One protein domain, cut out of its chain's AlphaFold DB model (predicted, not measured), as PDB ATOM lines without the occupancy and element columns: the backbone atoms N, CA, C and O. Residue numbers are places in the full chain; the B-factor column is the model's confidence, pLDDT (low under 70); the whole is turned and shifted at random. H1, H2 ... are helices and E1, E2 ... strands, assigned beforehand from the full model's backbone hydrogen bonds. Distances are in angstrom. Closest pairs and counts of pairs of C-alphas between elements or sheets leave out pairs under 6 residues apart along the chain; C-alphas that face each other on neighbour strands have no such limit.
ATOM      1  N   GLY A  50      17.599 -15.102  -6.014       94.56
ATOM      2  CA  GLY A  50      16.795 -13.901  -5.790       94.56
ATOM      3  C   GLY A  50      17.151 -13.178  -4.489       94.56
ATOM      4  O   GLY A  50      16.897 -11.980  -4.348       94.56
ATOM      5  N   TRP A  51      17.763 -13.885  -3.534       94.75
ATOM      6  CA  TRP A  51      18.245 -13.321  -2.273       94.75
ATOM      7  C   TRP A  51      19.760 -13.127  -2.259       94.75
ATOM      8  O   TRP A  51      20.528 -13.905  -2.821       94.75
ATOM      9  N   GLN A  52      20.204 -12.101  -1.531       92.62
ATOM     10  CA  GLN A  52      21.621 -11.888  -1.248       92.62
ATOM     11  C   GLN A  52      22.062 -12.795  -0.101       92.62
ATOM     12  O   GLN A  52      21.865 -12.483   1.074       92.62
ATOM     13  N   VAL A  53      22.677 -13.920  -0.446       92.38
ATOM     14  CA  VAL A  53      23.212 -14.880   0.523       92.38
ATOM     15  C   VAL A  53      24.702 -15.082   0.305       92.38
ATOM     16  O   VAL A  53      25.201 -14.962  -0.810       92.38
ATOM     17  N   SER A  54      25.426 -15.366   1.384       91.38
ATOM     18  CA  SER A  54      26.865 -15.676   1.352       91.38
ATOM     19  C   SER A  54      27.143 -17.180   1.426       91.38
ATOM     20  O   SER A  54      28.261 -17.636   1.177       91.38
ATOM     21  N   TYR A  55      26.112 -17.949   1.774       91.75
ATOM     22  CA  TYR A  55      26.152 -19.386   1.968       91.75
ATOM     23  C   TYR A  55      24.743 -19.963   1.887       91.75
ATOM     24  O   TYR A  55      23.813 -19.356   2.426       91.75
ATOM     25  N   PHE A  56      24.598 -21.158   1.320       92.38
ATOM     26  CA  PHE A  56      23.431 -21.993   1.571       92.38
ATOM     27  C   PHE A  56      23.749 -23.482   1.474       92.38
ATOM     28  O   PHE A  56      24.712 -23.902   0.835       92.38
ATOM     29  N   ASP A  57      22.915 -24.289   2.112       89.75
ATOM     30  CA  ASP A  57      22.960 -25.736   2.019       89.75
ATOM     31  C   ASP A  57      21.553 -26.332   1.986       89.75
ATOM     32  O   ASP A  57      20.557 -25.688   2.322       89.75
ATOM     33  N   VAL A  58      21.492 -27.589   1.562       87.62
ATOM     34  CA  VAL A  58      20.322 -28.440   1.741       87.62
ATOM     35  C   VAL A  58      20.744 -29.580   2.639       87.62
ATOM     36  O   VAL A  58      21.727 -30.272   2.354       87.62
ATOM     37  N   VAL A  59      19.994 -29.801   3.709       82.62
ATOM     38  CA  VAL A  59      20.236 -30.908   4.631       82.62
ATOM     39  C   VAL A  59      18.990 -31.745   4.816       82.62
ATOM     40  O   VAL A  59      17.883 -31.224   4.785       82.62
ATOM     41  N   SER A  60      19.187 -33.034   5.066       79.81
ATOM     42  CA  SER A  60      18.148 -33.930   5.563       79.81
ATOM     43  C   SER A  60      18.361 -34.274   7.029       79.81
ATOM     44  O   SER A  60      19.505 -34.382   7.469       79.81
ATOM     45  N   PHE A  61      17.292 -34.544   7.767       75.19
ATOM     46  CA  PHE A  61      17.357 -35.178   9.082       75.19
ATOM     47  C   PHE A  61      16.209 -36.171   9.244       75.19
ATOM     48  O   PHE A  61      15.174 -36.047   8.593       75.19
ATOM     49  N   ASN A  62      16.399 -37.151  10.122       72.12
ATOM     50  CA  ASN A  62      15.375 -38.138  10.436       72.12
ATOM     51  C   ASN A  62      14.789 -37.869  11.821       72.12
ATOM     52  O   ASN A  62      15.520 -37.492  12.740       72.12
ATOM     53  N   THR A  63      13.493 -38.107  11.979       68.00
ATOM     54  CA  THR A  63      12.821 -38.092  13.281       68.00
ATOM     55  C   THR A  63      11.816 -39.229  13.381       68.00
ATOM     56  O   THR A  63      11.252 -39.664  12.376       68.00
ATOM     57  N   LYS A  64      11.575 -39.690  14.607       65.31
ATOM     58  CA  LYS A  64      10.498 -40.636  14.895       65.31
ATOM     59  C   LYS A  64       9.169 -39.877  15.001       65.31
ATOM     60  O   LYS A  64       9.176 -38.715  15.409       65.31
ATOM     61  N   PRO A  65       8.034 -40.495  14.657       57.69
ATOM     62  CA  PRO A  65       6.728 -39.983  15.024       57.69
ATOM     63  C   PRO A  65       6.614 -40.042  16.543       57.69
ATOM     64  O   PRO A  65       6.722 -41.123  17.122       57.69
ATOM     65  N   SER A  66       6.380 -38.905  17.191       51.78
ATOM     66  CA  SER A  66       5.706 -38.938  18.484       51.78
ATOM     67  C   SER A  66       4.208 -38.952  18.190       51.78
ATOM     68  O   SER A  66       3.752 -38.224  17.314       51.78
ATOM     69  N   ASP A  67       3.484 -39.888  18.806       50.44
ATOM     70  CA  ASP A  67       2.030 -39.885  19.068       50.44
ATOM     71  C   ASP A  67       1.020 -39.409  17.986       50.44
ATOM     72  O   ASP A  67      -0.152 -39.173  18.280       50.44
ATOM     73  N   GLY A  68       1.415 -39.328  16.714       47.81
ATOM     74  CA  GLY A  68       0.550 -38.991  15.581       47.81
ATOM     75  C   GLY A  68       0.095 -37.528  15.510       47.81
ATOM     76  O   GLY A  68      -0.575 -37.169  14.542       47.81
ATOM     77  N   LYS A  69       0.450 -36.675  16.482       46.75
ATOM     78  CA  LYS A  69       0.007 -35.266  16.527       46.75
ATOM     79  C   LYS A  69       1.149 -34.255  16.561       46.75
ATOM     80  O   LYS A  69       0.956 -33.138  16.085       46.75
ATOM     81  N   HIS A  70       2.332 -34.639  17.034       51.94
ATOM     82  CA  HIS A  70       3.496 -33.755  17.088       51.94
ATOM     83  C   HIS A  70       4.737 -34.487  16.570       51.94
ATOM     84  O   HIS A  70       4.799 -35.708  16.590       51.94
ATOM     85  N   PHE A  71       5.714 -33.758  16.034       54.88
ATOM     86  CA  PHE A  71       7.029 -34.320  15.729       54.88
ATOM     87  C   PHE A  71       7.964 -33.883  16.838       54.88
ATOM     88  O   PHE A  71       8.433 -32.750  16.829       54.88
ATOM     89  N   GLU A  72       8.214 -34.751  17.808       52.50
ATOM     90  CA  GLU A  72       9.240 -34.484  18.805       52.50
ATOM     91  C   GLU A  72      10.602 -34.927  18.285       52.50
ATOM     92  O   GLU A  72      10.843 -36.096  17.980       52.50
ATOM     93  N   LEU A  73      11.529 -33.974  18.209       54.06
ATOM     94  CA  LEU A  73      12.934 -34.308  18.050       54.06
ATOM     95  C   LEU A  73      13.379 -35.085  19.293       54.06
ATOM     96  O   LEU A  73      13.267 -34.542  20.398       54.06
ATOM     97  N   PRO A  74      13.931 -36.303  19.151       50.62
ATOM     98  CA  PRO A  74      14.432 -37.052  20.294       50.62
ATOM     99  C   PRO A  74      15.447 -36.185  21.039       50.62
ATOM    100  O   PRO A  74      16.384 -35.667  20.424       50.62
ATOM    101  N   GLY A  75      15.204 -35.991  22.340       51.19
ATOM    102  CA  GLY A  75      15.837 -35.011  23.222       51.19
ATOM    103  C   GLY A  75      17.349 -34.848  23.051       51.19
ATOM    104  O   GLY A  75      18.140 -35.374  23.828       51.19
ATOM    105  N   GLY A  76      17.743 -34.041  22.063       53.28
ATOM    106  CA  GLY A  76      19.063 -33.432  21.978       53.28
ATOM    107  C   GLY A  76      19.979 -33.800  20.810       53.28
ATOM    108  O   GLY A  76      21.057 -33.213  20.776       53.28
ATOM    109  N   LYS A  77      19.644 -34.675  19.846       56.31
ATOM    110  CA  LYS A  77      20.563 -34.939  18.704       56.31
ATOM    111  C   LYS A  77      19.850 -35.227  17.379       56.31
ATOM    112  O   LYS A  77      19.832 -36.361  16.909       56.31
ATOM    113  N   ALA A  78      19.324 -34.187  16.733       62.12
ATOM    114  CA  ALA A  78      19.023 -34.264  15.304       62.12
ATOM    115  C   ALA A  78      20.342 -34.393  14.527       62.12
ATOM    116  O   ALA A  78      21.201 -33.512  14.610       62.12
ATOM    117  N   VAL A  79      20.527 -35.493  13.797       67.62
ATOM    118  CA  VAL A  79      21.682 -35.657  12.908       67.62
ATOM    119  C   VAL A  79      21.304 -35.111  11.540       67.62
ATOM    120  O   VAL A  79      20.499 -35.703  10.823       67.62
ATOM    121  N   PHE A  80      21.892 -33.971  11.189       74.31
ATOM    122  CA  PHE A  80      21.745 -33.378   9.868       74.31
ATOM    123  C   PHE A  80      22.753 -34.007   8.909       74.31
ATOM    124  O   PHE A  80      23.958 -33.995   9.160       74.31
ATOM    125  N   ARG A  81      22.255 -34.528   7.792       80.56
ATOM    126  CA  ARG A  81      23.053 -34.995   6.662       80.56
ATOM    127  C   ARG A  81      23.011 -33.953   5.557       80.56
ATOM    128  O   ARG A  81      21.935 -33.589   5.098       80.56
ATOM    129  N   GLU A  82      24.179 -33.516   5.115       85.31
ATOM    130  CA  GLU A  82      24.317 -32.572   4.009       85.31
ATOM    131  C   GLU A  82      24.044 -33.235   2.652       85.31
ATOM    132  O   GLU A  82      24.448 -34.376   2.404       85.31
ATOM    133  N   ILE A  83      23.326 -32.515   1.791       87.00
ATOM    134  CA  ILE A  83      22.922 -32.937   0.443       87.00
ATOM    135  C   ILE A  83      23.525 -32.007  -0.605       87.00
ATOM    136  O   ILE A  83      24.008 -32.473  -1.634       87.00
ATOM    137  N   LEU A  84      23.489 -30.704  -0.340       89.50
ATOM    138  CA  LEU A  84      24.053 -29.645  -1.168       89.50
ATOM    139  C   LEU A  84      24.740 -28.641  -0.251       89.50
ATOM    140  O   LEU A  84      24.201 -28.344   0.808       89.50
ATOM    141  N   HIS A  85      25.876 -28.103  -0.682       90.88
ATOM    142  CA  HIS A  85      26.634 -27.081   0.029       90.88
ATOM    143  C   HIS A  85      27.175 -26.064  -0.963       90.88
ATOM    144  O   HIS A  85      27.906 -26.434  -1.881       90.88
ATOM    145  N   ILE A  86      26.842 -24.792  -0.776       91.12
ATOM    146  CA  ILE A  86      27.213 -23.713  -1.684       91.12
ATOM    147  C   ILE A  86      27.769 -22.546  -0.865       91.12
ATOM    148  O   ILE A  86      27.075 -21.930  -0.059       91.12
ATOM    149  N   GLY A  87      29.053 -22.247  -1.077       84.25
ATOM    150  CA  GLY A  87      29.801 -21.222  -0.344       84.25
ATOM    151  C   GLY A  87      30.801 -21.821   0.645       84.25
ATOM    152  O   GLY A  87      31.052 -23.020   0.647       84.25
ATOM    153  N   LYS A  88      31.423 -20.976   1.472       71.31
ATOM    154  CA  LYS A  88      32.291 -21.423   2.570       71.31
ATOM    155  C   LYS A  88      31.512 -21.278   3.870       71.31
ATOM    156  O   LYS A  88      31.315 -20.156   4.328       71.31
ATOM    157  N   ALA A  89      31.088 -22.385   4.478       60.66
ATOM    158  CA  ALA A  89      30.483 -22.323   5.805       60.66
ATOM    159  C   ALA A  89      31.478 -21.725   6.816       60.66
ATOM    160  O   ALA A  89      32.540 -22.287   7.102       60.66
ATOM    161  N   THR A  90      31.134 -20.578   7.391       53.28
ATOM    162  CA  THR A  90      31.856 -19.998   8.523       53.28
ATOM    163  C   THR A  90      31.601 -20.835   9.777       53.28
ATOM    164  O   THR A  90      30.608 -20.619  10.462       53.28
ATOM    165  N   LYS A  91      32.527 -21.752  10.101       53.72
ATOM    166  CA  LYS A  91      32.569 -22.594  11.322       53.72
ATOM    167  C   LYS A  91      31.374 -23.556  11.494       53.72
ATOM    168  O   LYS A  91      30.254 -23.311  11.064       53.72
ATOM    169  N   LYS A  92      31.616 -24.690  12.165       61.81
ATOM    170  CA  LYS A  92      30.555 -25.630  12.578       61.81
ATOM    171  C   LYS A  92      29.460 -24.856  13.322       61.81
ATOM    172  O   LYS A  92      29.757 -24.181  14.307       61.81
ATOM    173  N   LEU A  93      28.216 -24.965  12.853       66.12
ATOM    174  CA  LEU A  93      27.047 -24.379  13.509       66.12
ATOM    175  C   LEU A  93      27.028 -24.769  14.990       66.12
ATOM    176  O   LEU A  93      27.145 -25.953  15.310       66.12
ATOM    177  N   ASN A  94      26.873 -23.794  15.886       71.44
ATOM    178  CA  ASN A  94      26.787 -24.081  17.317       71.44
ATOM    179  C   ASN A  94      25.481 -24.824  17.667       71.44
ATOM    180  O   ASN A  94      24.494 -24.765  16.927       71.44
ATOM    181  N   ASN A  95      25.458 -25.490  18.826       70.88
ATOM    182  CA  ASN A  95      24.304 -26.283  19.275       70.88
ATOM    183  C   ASN A  95      23.000 -25.470  19.320       70.88
ATOM    184  O   ASN A  95      21.944 -25.993  18.980       70.88
ATOM    185  N   ARG A  96      23.061 -24.181  19.686       73.06
ATOM    186  CA  ARG A  96      21.882 -23.301  19.732       73.06
ATOM    187  C   ARG A  96      21.267 -23.093  18.348       73.06
ATOM    188  O   ARG A  96      20.051 -23.157  18.213       73.06
ATOM    189  N   SER A  97      22.096 -22.873  17.328       73.19
ATOM    190  CA  SER A  97      21.646 -22.705  15.942       73.19
ATOM    191  C   SER A  97      21.055 -24.005  15.408       73.19
ATOM    192  O   SER A  97      19.994 -23.992  14.799       73.19
ATOM    193  N   GLN A  98      21.690 -25.141  15.709       70.38
ATOM    194  CA  GLN A  98      21.161 -26.458  15.346       70.38
ATOM    195  C   GLN A  98      19.799 -26.725  16.001       70.38
ATOM    196  O   GLN A  98      18.877 -27.159  15.322       70.38
ATOM    197  N   GLN A  99      19.638 -26.411  17.290       67.88
ATOM    198  CA  GLN A  99      18.361 -26.547  17.999       67.88
ATOM    199  C   GLN A  99      17.285 -25.594  17.468       67.88
ATOM    200  O   GLN A  99      16.132 -25.998  17.338       67.88
ATOM    201  N   TYR A 100      17.642 -24.342  17.163       70.81
ATOM    202  CA  TYR A 100      16.731 -23.378  16.544       70.81
ATOM    203  C   TYR A 100      16.222 -23.888  15.197       70.81
ATOM    204  O   TYR A 100      15.016 -23.945  14.991       70.81
ATOM    205  N   LEU A 101      17.130 -24.323  14.318       69.81
ATOM    206  CA  LEU A 101      16.781 -24.887  13.017       69.81
ATOM    207  C   LEU A 101      15.888 -26.112  13.167       69.81
ATOM    208  O   LEU A 101      14.873 -26.217  12.498       69.81
ATOM    209  N   ALA A 102      16.232 -27.009  14.087       65.94
ATOM    210  CA  ALA A 102      15.440 -28.201  14.323       65.94
ATOM    211  C   ALA A 102      14.007 -27.834  14.764       65.94
ATOM    212  O   ALA A 102      13.051 -28.376  14.220       65.94
ATOM    213  N   LYS A 103      13.841 -26.837  15.649       65.06
ATOM    214  CA  LYS A 103      12.526 -26.284  16.029       65.06
ATOM    215  C   LYS A 103      11.795 -25.609  14.875       65.06
ATOM    216  O   LYS A 103      10.589 -25.797  14.732       65.06
ATOM    217  N   ALA A 104      12.516 -24.858  14.048       61.91
ATOM    218  CA  ALA A 104      11.967 -24.215  12.865       61.91
ATOM    219  C   ALA A 104      11.425 -25.225  11.848       61.91
ATOM    220  O   ALA A 104      10.670 -24.802  10.994       61.91
ATOM    221  N   ILE A 105      11.733 -26.526  11.957       58.59
ATOM    222  CA  ILE A 105      11.250 -27.590  11.059       58.59
ATOM    223  C   ILE A 105      10.171 -28.480  11.729       58.59
ATOM    224  O   ILE A 105       9.735 -29.470  11.157       58.59
ATOM    225  N   MET A 106       9.667 -28.138  12.927       55.62
ATOM    226  CA  MET A 106       8.631 -28.929  13.635       55.62
ATOM    227  C   MET A 106       7.168 -28.456  13.450       55.62
ATOM    228  O   MET A 106       6.264 -29.006  14.073       55.62
ATOM    229  N   LYS A 107       6.884 -27.445  12.622       54.62
ATOM    230  CA  LYS A 107       5.515 -27.010  12.295       54.62
ATOM    231  C   LYS A 107       4.889 -27.983  11.272       54.62
ATOM    232  O   LYS A 107       5.573 -28.479  10.381       54.62
ATOM    233  N   PRO A 108       3.576 -28.247  11.340       47.12
ATOM    234  CA  PRO A 108       2.909 -29.223  10.468       47.12
ATOM    235  C   PRO A 108       2.950 -28.920   8.959       47.12
ATOM    236  O   PRO A 108       2.691 -29.813   8.160       47.12
ATOM    237  N   ALA A 109       3.262 -27.680   8.563       51.22
ATOM    238  CA  ALA A 109       3.191 -27.201   7.179       51.22
ATOM    239  C   ALA A 109       4.446 -27.480   6.326       51.22
ATOM    240  O   ALA A 109       4.587 -26.910   5.245       51.22
ATOM    241  N   TYR A 110       5.385 -28.307   6.792       50.38
ATOM    242  CA  TYR A 110       6.729 -28.301   6.221       50.38
ATOM    243  C   TYR A 110       6.987 -29.257   5.061       50.38
ATOM    244  O   TYR A 110       6.673 -30.449   5.078       50.38
ATOM    245  N   PHE A 111       7.625 -28.670   4.055       55.41
ATOM    246  CA  PHE A 111       8.044 -29.285   2.815       55.41
ATOM    247  C   PHE A 111       9.126 -30.362   3.035       55.41
ATOM    248  O   PHE A 111      10.004 -30.248   3.886       55.41
ATOM    249  N   TRP A 112       8.993 -31.423   2.226       59.12
ATOM    250  CA  TRP A 112       9.792 -32.655   2.097       59.12
ATOM    251  C   TRP A 112       9.725 -33.607   3.295       59.12
ATOM    252  O   TRP A 112      10.619 -34.432   3.477       59.12
ATOM    253  N   LYS A 113       8.656 -33.553   4.098       54.38
ATOM    254  CA  LYS A 113       8.323 -34.662   4.998       54.38
ATOM    255  C   LYS A 113       8.107 -35.927   4.165       54.38
ATOM    256  O   LYS A 113       7.128 -36.031   3.429       54.38
ATOM    257  N   TYR A 114       9.001 -36.892   4.314       58.53
ATOM    258  CA  TYR A 114       8.888 -38.204   3.699       58.53
ATOM    259  C   TYR A 114       8.667 -39.260   4.781       58.53
ATOM    260  O   TYR A 114       9.569 -39.460   5.601       58.53
ATOM    261  N   PRO A 115       7.506 -39.939   4.816       51.91
ATOM    262  CA  PRO A 115       7.381 -41.153   5.606       51.91
ATOM    263  C   PRO A 115       8.354 -42.192   5.045       51.91
ATOM    264  O   PRO A 115       8.339 -42.473   3.853       51.91
ATOM    265  N   GLN A 116       9.205 -42.759   5.894       54.88
ATOM    266  CA  GLN A 116       9.982 -43.958   5.602       54.88
ATOM    267  C   GLN A 116       9.097 -45.160   5.972       54.88
ATOM    268  O   GLN A 116       9.044 -45.532   7.149       54.88
ATOM    269  N   PRO A 117       8.384 -45.773   5.006       44.69
ATOM    270  CA  PRO A 117       7.338 -46.759   5.294       44.69
ATOM    271  C   PRO A 117       7.850 -48.002   6.034       44.69
ATOM    272  O   PRO A 117       7.089 -48.650   6.739       44.69
ATOM    273  N   LEU A 118       9.143 -48.316   5.930       47.06
ATOM    274  CA  LEU A 118       9.733 -49.499   6.563       47.06
ATOM    275  C   LEU A 118      10.107 -49.305   8.042       47.06
ATOM    276  O   LEU A 118      10.395 -50.289   8.715       47.06
ATOM    277  N   LEU A 119      10.144 -48.068   8.550       53.19
ATOM    278  CA  LEU A 119      10.677 -47.773   9.890       53.19
ATOM    279  C   LEU A 119       9.755 -46.905  10.751       53.19
ATOM    280  O   LEU A 119      10.131 -46.555  11.866       53.19
ATOM    281  N   ASN A 120       8.578 -46.524  10.245       55.03
ATOM    282  CA  ASN A 120       7.746 -45.451  10.802       55.03
ATOM    283  C   ASN A 120       8.482 -44.109  10.970       55.03
ATOM    284  O   ASN A 120       7.882 -43.173  11.468       55.03
ATOM    285  N   ASP A 121       9.739 -43.976  10.544       63.44
ATOM    286  CA  ASP A 121      10.524 -42.749  10.644       63.44
ATOM    287  C   ASP A 121      10.096 -41.732   9.580       63.44
ATOM    288  O   ASP A 121       9.561 -42.083   8.531       63.44
ATOM    289  N   TYR A 122      10.382 -40.457   9.814       65.50
ATOM    290  CA  TYR A 122      10.225 -39.406   8.816       65.50
ATOM    291  C   TYR A 122      11.579 -38.805   8.475       65.50
ATOM    292  O   TYR A 122      12.311 -38.384   9.371       65.50
ATOM    293  N   THR A 123      11.891 -38.725   7.184       70.31
ATOM    294  CA  THR A 123      12.999 -37.905   6.687       70.31
ATOM    295  C   THR A 123      12.448 -36.548   6.294       70.31
ATOM    296  O   THR A 123      11.507 -36.459   5.513       70.31
ATOM    297  N   PHE A 124      13.046 -35.495   6.822       73.06
ATOM    298  CA  PHE A 124      12.768 -34.116   6.461       73.06
ATOM    299  C   PHE A 124      13.969 -33.544   5.746       73.06
ATOM    300  O   PHE A 124      15.101 -33.954   6.007       73.06
ATOM    301  N   TYR A 125      13.726 -32.556   4.902       77.25
ATOM    302  CA  TYR A 125      14.773 -31.794   4.258       77.25
ATOM    303  C   TYR A 125      14.514 -30.308   4.467       77.25
ATOM    304  O   TYR A 125      13.374 -29.877   4.610       77.25
ATOM    305  N   THR A 126      15.575 -29.515   4.505       80.06
ATOM    306  CA  THR A 126      15.468 -28.065   4.645       80.06
ATOM    307  C   THR A 126      16.597 -27.383   3.890       80.06
ATOM    308  O   THR A 126      17.702 -27.927   3.791       80.06
ATOM    309  N   LEU A 127      16.311 -26.189   3.373       87.44
ATOM    310  CA  LEU A 127      17.303 -25.270   2.834       87.44
ATOM    311  C   LEU A 127      17.680 -24.275   3.929       87.44
ATOM    312  O   LEU A 127      16.817 -23.576   4.467       87.44
ATOM    313  N   ARG A 128      18.973 -24.196   4.248       87.31
ATOM    314  CA  ARG A 128      19.519 -23.235   5.212       87.31
ATOM    315  C   ARG A 128      20.436 -22.272   4.492       87.31
ATOM    316  O   ARG A 128      21.090 -22.646   3.526       87.31
ATOM    317  N   PHE A 129      20.511 -21.042   4.969       90.19
ATOM    318  CA  PHE A 129      21.323 -20.015   4.331       90.19
ATOM    319  C   PHE A 129      21.855 -19.009   5.344       90.19
ATOM    320  O   PHE A 129      21.309 -18.864   6.438       90.19
ATOM    321  N   ILE A 130      22.931 -18.319   4.976       89.25
ATOM    322  CA  ILE A 130      23.413 -17.141   5.695       89.25
ATOM    323  C   ILE A 130      23.094 -15.920   4.845       89.25
ATOM    324  O   ILE A 130      23.558 -15.792   3.710       89.25
ATOM    325  N   ASP A 131      22.292 -15.030   5.414       88.12
ATOM    326  CA  ASP A 131      21.972 -13.740   4.816       88.12
ATOM    327  C   ASP A 131      23.245 -12.885   4.742       88.12
ATOM    328  O   ASP A 131      23.958 -12.715   5.736       88.12
ATOM    329  N   ALA A 132      23.560 -12.372   3.552       88.81
ATOM    330  CA  ALA A 132      24.782 -11.605   3.337       88.81
ATOM    331  C   ALA A 132      24.784 -10.261   4.087       88.81
ATOM    332  O   ALA A 132      25.857  -9.709   4.327       88.81
ATOM    333  N   LYS A 133      23.612  -9.735   4.464       89.06
ATOM    334  CA  LYS A 133      23.477  -8.429   5.124       89.06
ATOM    335  C   LYS A 133      23.766  -8.496   6.617       89.06
ATOM    336  O   LYS A 133      24.458  -7.629   7.138       89.06
ATOM    337  N   ASP A 134      23.206  -9.487   7.310       88.12
ATOM    338  CA  ASP A 134      23.300  -9.598   8.774       88.12
ATOM    339  C   ASP A 134      24.172 -10.772   9.254       88.12
ATOM    340  O   ASP A 134      24.438 -10.890  10.453       88.12
ATOM    341  N   GLY A 135      24.635 -11.631   8.338       84.00
ATOM    342  CA  GLY A 135      25.478 -12.783   8.645       84.00
ATOM    343  C   GLY A 135      24.779 -13.856   9.483       84.00
ATOM    344  O   GLY A 135      25.449 -14.735  10.032       84.00
ATOM    345  N   LYS A 136      23.448 -13.804   9.624       84.12
ATOM    346  CA  LYS A 136      22.692 -14.756  10.441       84.12
ATOM    347  C   LYS A 136      22.291 -15.974   9.629       84.12
ATOM    348  O   LYS A 136      21.809 -15.872   8.503       84.12
ATOM    349  N   LEU A 137      22.428 -17.132  10.268       83.75
ATOM    350  CA  LEU A 137      21.899 -18.389   9.764       83.75
ATOM    351  C   LEU A 137      20.372 -18.408   9.877       83.75
ATOM    352  O   LEU A 137      19.819 -18.191  10.957       83.75
ATOM    353  N   LYS A 138      19.718 -18.726   8.766       85.62
ATOM    354  CA  LYS A 138      18.266 -18.828   8.610       85.62
ATOM    355  C   LYS A 138      17.925 -20.142   7.896       85.62
ATOM    356  O   LYS A 138      18.803 -20.805   7.339       85.62
ATOM    357  N   ALA A 139      16.657 -20.527   7.936       84.31
ATOM    358  CA  ALA A 139      16.114 -21.632   7.155       84.31
ATOM    359  C   ALA A 139      14.845 -21.176   6.444       84.31
ATOM    360  O   ALA A 139      14.145 -20.295   6.939       84.31
ATOM    361  N   ILE A 140      14.583 -21.778   5.290       82.94
ATOM    362  CA  ILE A 140      13.329 -21.621   4.556       82.94
ATOM    363  C   ILE A 140      12.204 -22.303   5.346       82.94
ATOM    364  O   ILE A 140      12.374 -23.439   5.798       82.94
ATOM    365  N   GLU A 141      11.063 -21.623   5.504       76.81
ATOM    366  CA  GLU A 141       9.896 -22.144   6.230       76.81
ATOM    367  C   GLU A 141       8.766 -22.586   5.289       76.81
ATOM    368  O   GLU A 141       7.997 -23.483   5.628       76.81
ATOM    369  N   THR A 142       8.659 -21.989   4.103       77.75
ATOM    370  CA  THR A 142       7.572 -22.246   3.150       77.75
ATOM    371  C   THR A 142       8.092 -22.505   1.736       77.75
ATOM    372  O   THR A 142       9.228 -22.173   1.404       77.75
ATOM    373  N   LEU A 143       7.264 -23.092   0.865       80.25
ATOM    374  CA  LEU A 143       7.624 -23.228  -0.552       80.25
ATOM    375  C   LEU A 143       7.732 -21.867  -1.253       80.25
ATOM    376  O   LEU A 143       8.582 -21.704  -2.127       80.25
ATOM    377  N   ASP A 144       6.936 -20.883  -0.834       86.25
ATOM    378  CA  ASP A 144       7.029 -19.517  -1.352       86.25
ATOM    379  C   ASP A 144       8.394 -18.893  -1.027       86.25
ATOM    380  O   ASP A 144       8.984 -18.238  -1.886       86.25
ATOM    381  N   ASP A 145       8.960 -19.167   0.155       88.50
ATOM    382  CA  ASP A 145      10.325 -18.736   0.481       88.50
ATOM    383  C   ASP A 145      11.350 -19.367  -0.469       88.50
ATOM    384  O   ASP A 145      12.305 -18.701  -0.859       88.50
ATOM    385  N   VAL A 146      11.163 -20.629  -0.889       89.06
ATOM    386  CA  VAL A 146      12.047 -21.268  -1.883       89.06
ATOM    387  C   VAL A 146      11.951 -20.543  -3.222       89.06
ATOM    388  O   VAL A 146      12.980 -20.270  -3.841       89.06
ATOM    389  N   GLN A 147      10.739 -20.198  -3.665       90.62
ATOM    390  CA  GLN A 147      10.544 -19.453  -4.909       90.62
ATOM    391  C   GLN A 147      11.234 -18.087  -4.833       90.62
ATOM    392  O   GLN A 147      11.945 -17.710  -5.762       90.62
ATOM    393  N   GLN A 148      11.074 -17.356  -3.729       93.12
ATOM    394  CA  GLN A 148      11.715 -16.052  -3.540       93.12
ATOM    395  C   GLN A 148      13.242 -16.157  -3.435       93.12
ATOM    396  O   GLN A 148      13.950 -15.344  -4.030       93.12
ATOM    397  N   PHE A 149      13.743 -17.171  -2.726       93.94
ATOM    398  CA  PHE A 149      15.168 -17.468  -2.590       93.94
ATOM    399  C   PHE A 149      15.818 -17.732  -3.952       93.94
ATOM    400  O   PHE A 149      16.894 -17.205  -4.237       93.94
ATOM    401  N   LEU A 150      15.151 -18.516  -4.803       94.19
ATOM    402  CA  LEU A 150      15.603 -18.818  -6.162       94.19
ATOM    403  C   LEU A 150      15.365 -17.663  -7.144       94.19
ATOM    404  O   LEU A 150      16.074 -17.558  -8.132       94.19
ATOM    405  N   GLY A 151      14.393 -16.786  -6.894       94.44
ATOM    406  CA  GLY A 151      14.028 -15.730  -7.833       94.44
ATOM    407  C   GLY A 151      13.339 -16.287  -9.082       94.44
ATOM    408  O   GLY A 151      12.227 -16.815  -9.001       94.44
ATOM    409  N   ASN A 152      13.965 -16.106 -10.247       95.38
ATOM    410  CA  ASN A 152      13.531 -16.746 -11.487       95.38
ATOM    411  C   ASN A 152      14.301 -18.050 -11.655       95.38
ATOM    412  O   ASN A 152      15.521 -18.035 -11.681       95.38
TER     413      ASN A 152
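Overview. This is residues 50 to 152 of the 229 residues of an uncharacterized protein of Sulfurovum sp. (strain NBC37-1) (UniProt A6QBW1). A twisted antiparallel sheet has two long strands, E1 and E4, side by side along the length of the domain, with E2 on the other side of E1 and the short strands E3 and E5 beside different parts of E4. H1 packs on the sheet by E5, H2 only grazes the sheet, and a long loop of residues 64 to 79 joins E1 to E2. The printed part has 103 residues, with two named helices and five named strands in the order E1, E2, H1, E3, E4, E5, H2; the class is mixed, helices and strands. The sheet is branched at E4. The whole is compact, with a radius of gyration of the C-alphas of 14.1 A and spans of 40 by 30 by 20 A.

Along the chain. E1, residues 53 to 63, begins at C-alpha 53 (23.212, -14.880, 0.523) and is 28.5 A long from first to last C-alpha. E2, residues 80 to 87, is 17.8 A long and bends by 76 degrees at residue 83. H1, residues 95 to 104, is 14.1 A long. E3 is residues 114 to 116. E4, residues 121 to 131, begins at C-alpha 121 (10.524, -42.749, 10.644) and is 31.7 A long. E5 is residues 137 to 139. H2, residues 143 to 150, is 10.7 A long and ends at C-alpha 150 (15.603, -18.818, -6.162).

Arrangement. E1 and E2 form an antiparallel hairpin at 169 degrees, with N 58 and O 84 within hydrogen-bond range at 2.9 A. On the other side of E1, E4 is antiparallel to it at 166 degrees, with N 61 and O 124 at 2.9 A. E3, E4 and E5 form a meander, each strand the antiparallel neighbour of the one before. E3 and E5 lie on one side of E4 and E1 on the other side; the pairing is staggered, E3 beside residues 121 to 123 and E5 beside 127 to 130. N 114 and O 123 are 2.8 A apart, and N 138 and O 129 are 2.8 A apart. H1 is on the sheet at a height of 7.0 A, over none of its strands, but only just: 2 of its C-alphas fall on E4. The closest C-alphas of H1 and E5 are those of Leu 101 and Ala 139, 6.7 A. H2 only grazes the sheet, with residues 145 to 149, and is apart from H1. In H1 and H2 every O i to N i+4 pair is within hydrogen-bond range.

Size, cuts and confidence. The two C-alphas farthest apart, those of Leu 118 and Lys 133, are 43.3 A apart, while those of Gly 50 and Asn 152 are 7.2 A apart. The printed part has no cut. The link from E1 to E2 is long, with 16 residues. The mean pLDDT of the printed part is 72.3, and it is under 70 at residues 63 to 79, 89 to 93, 99 and 101 to 122.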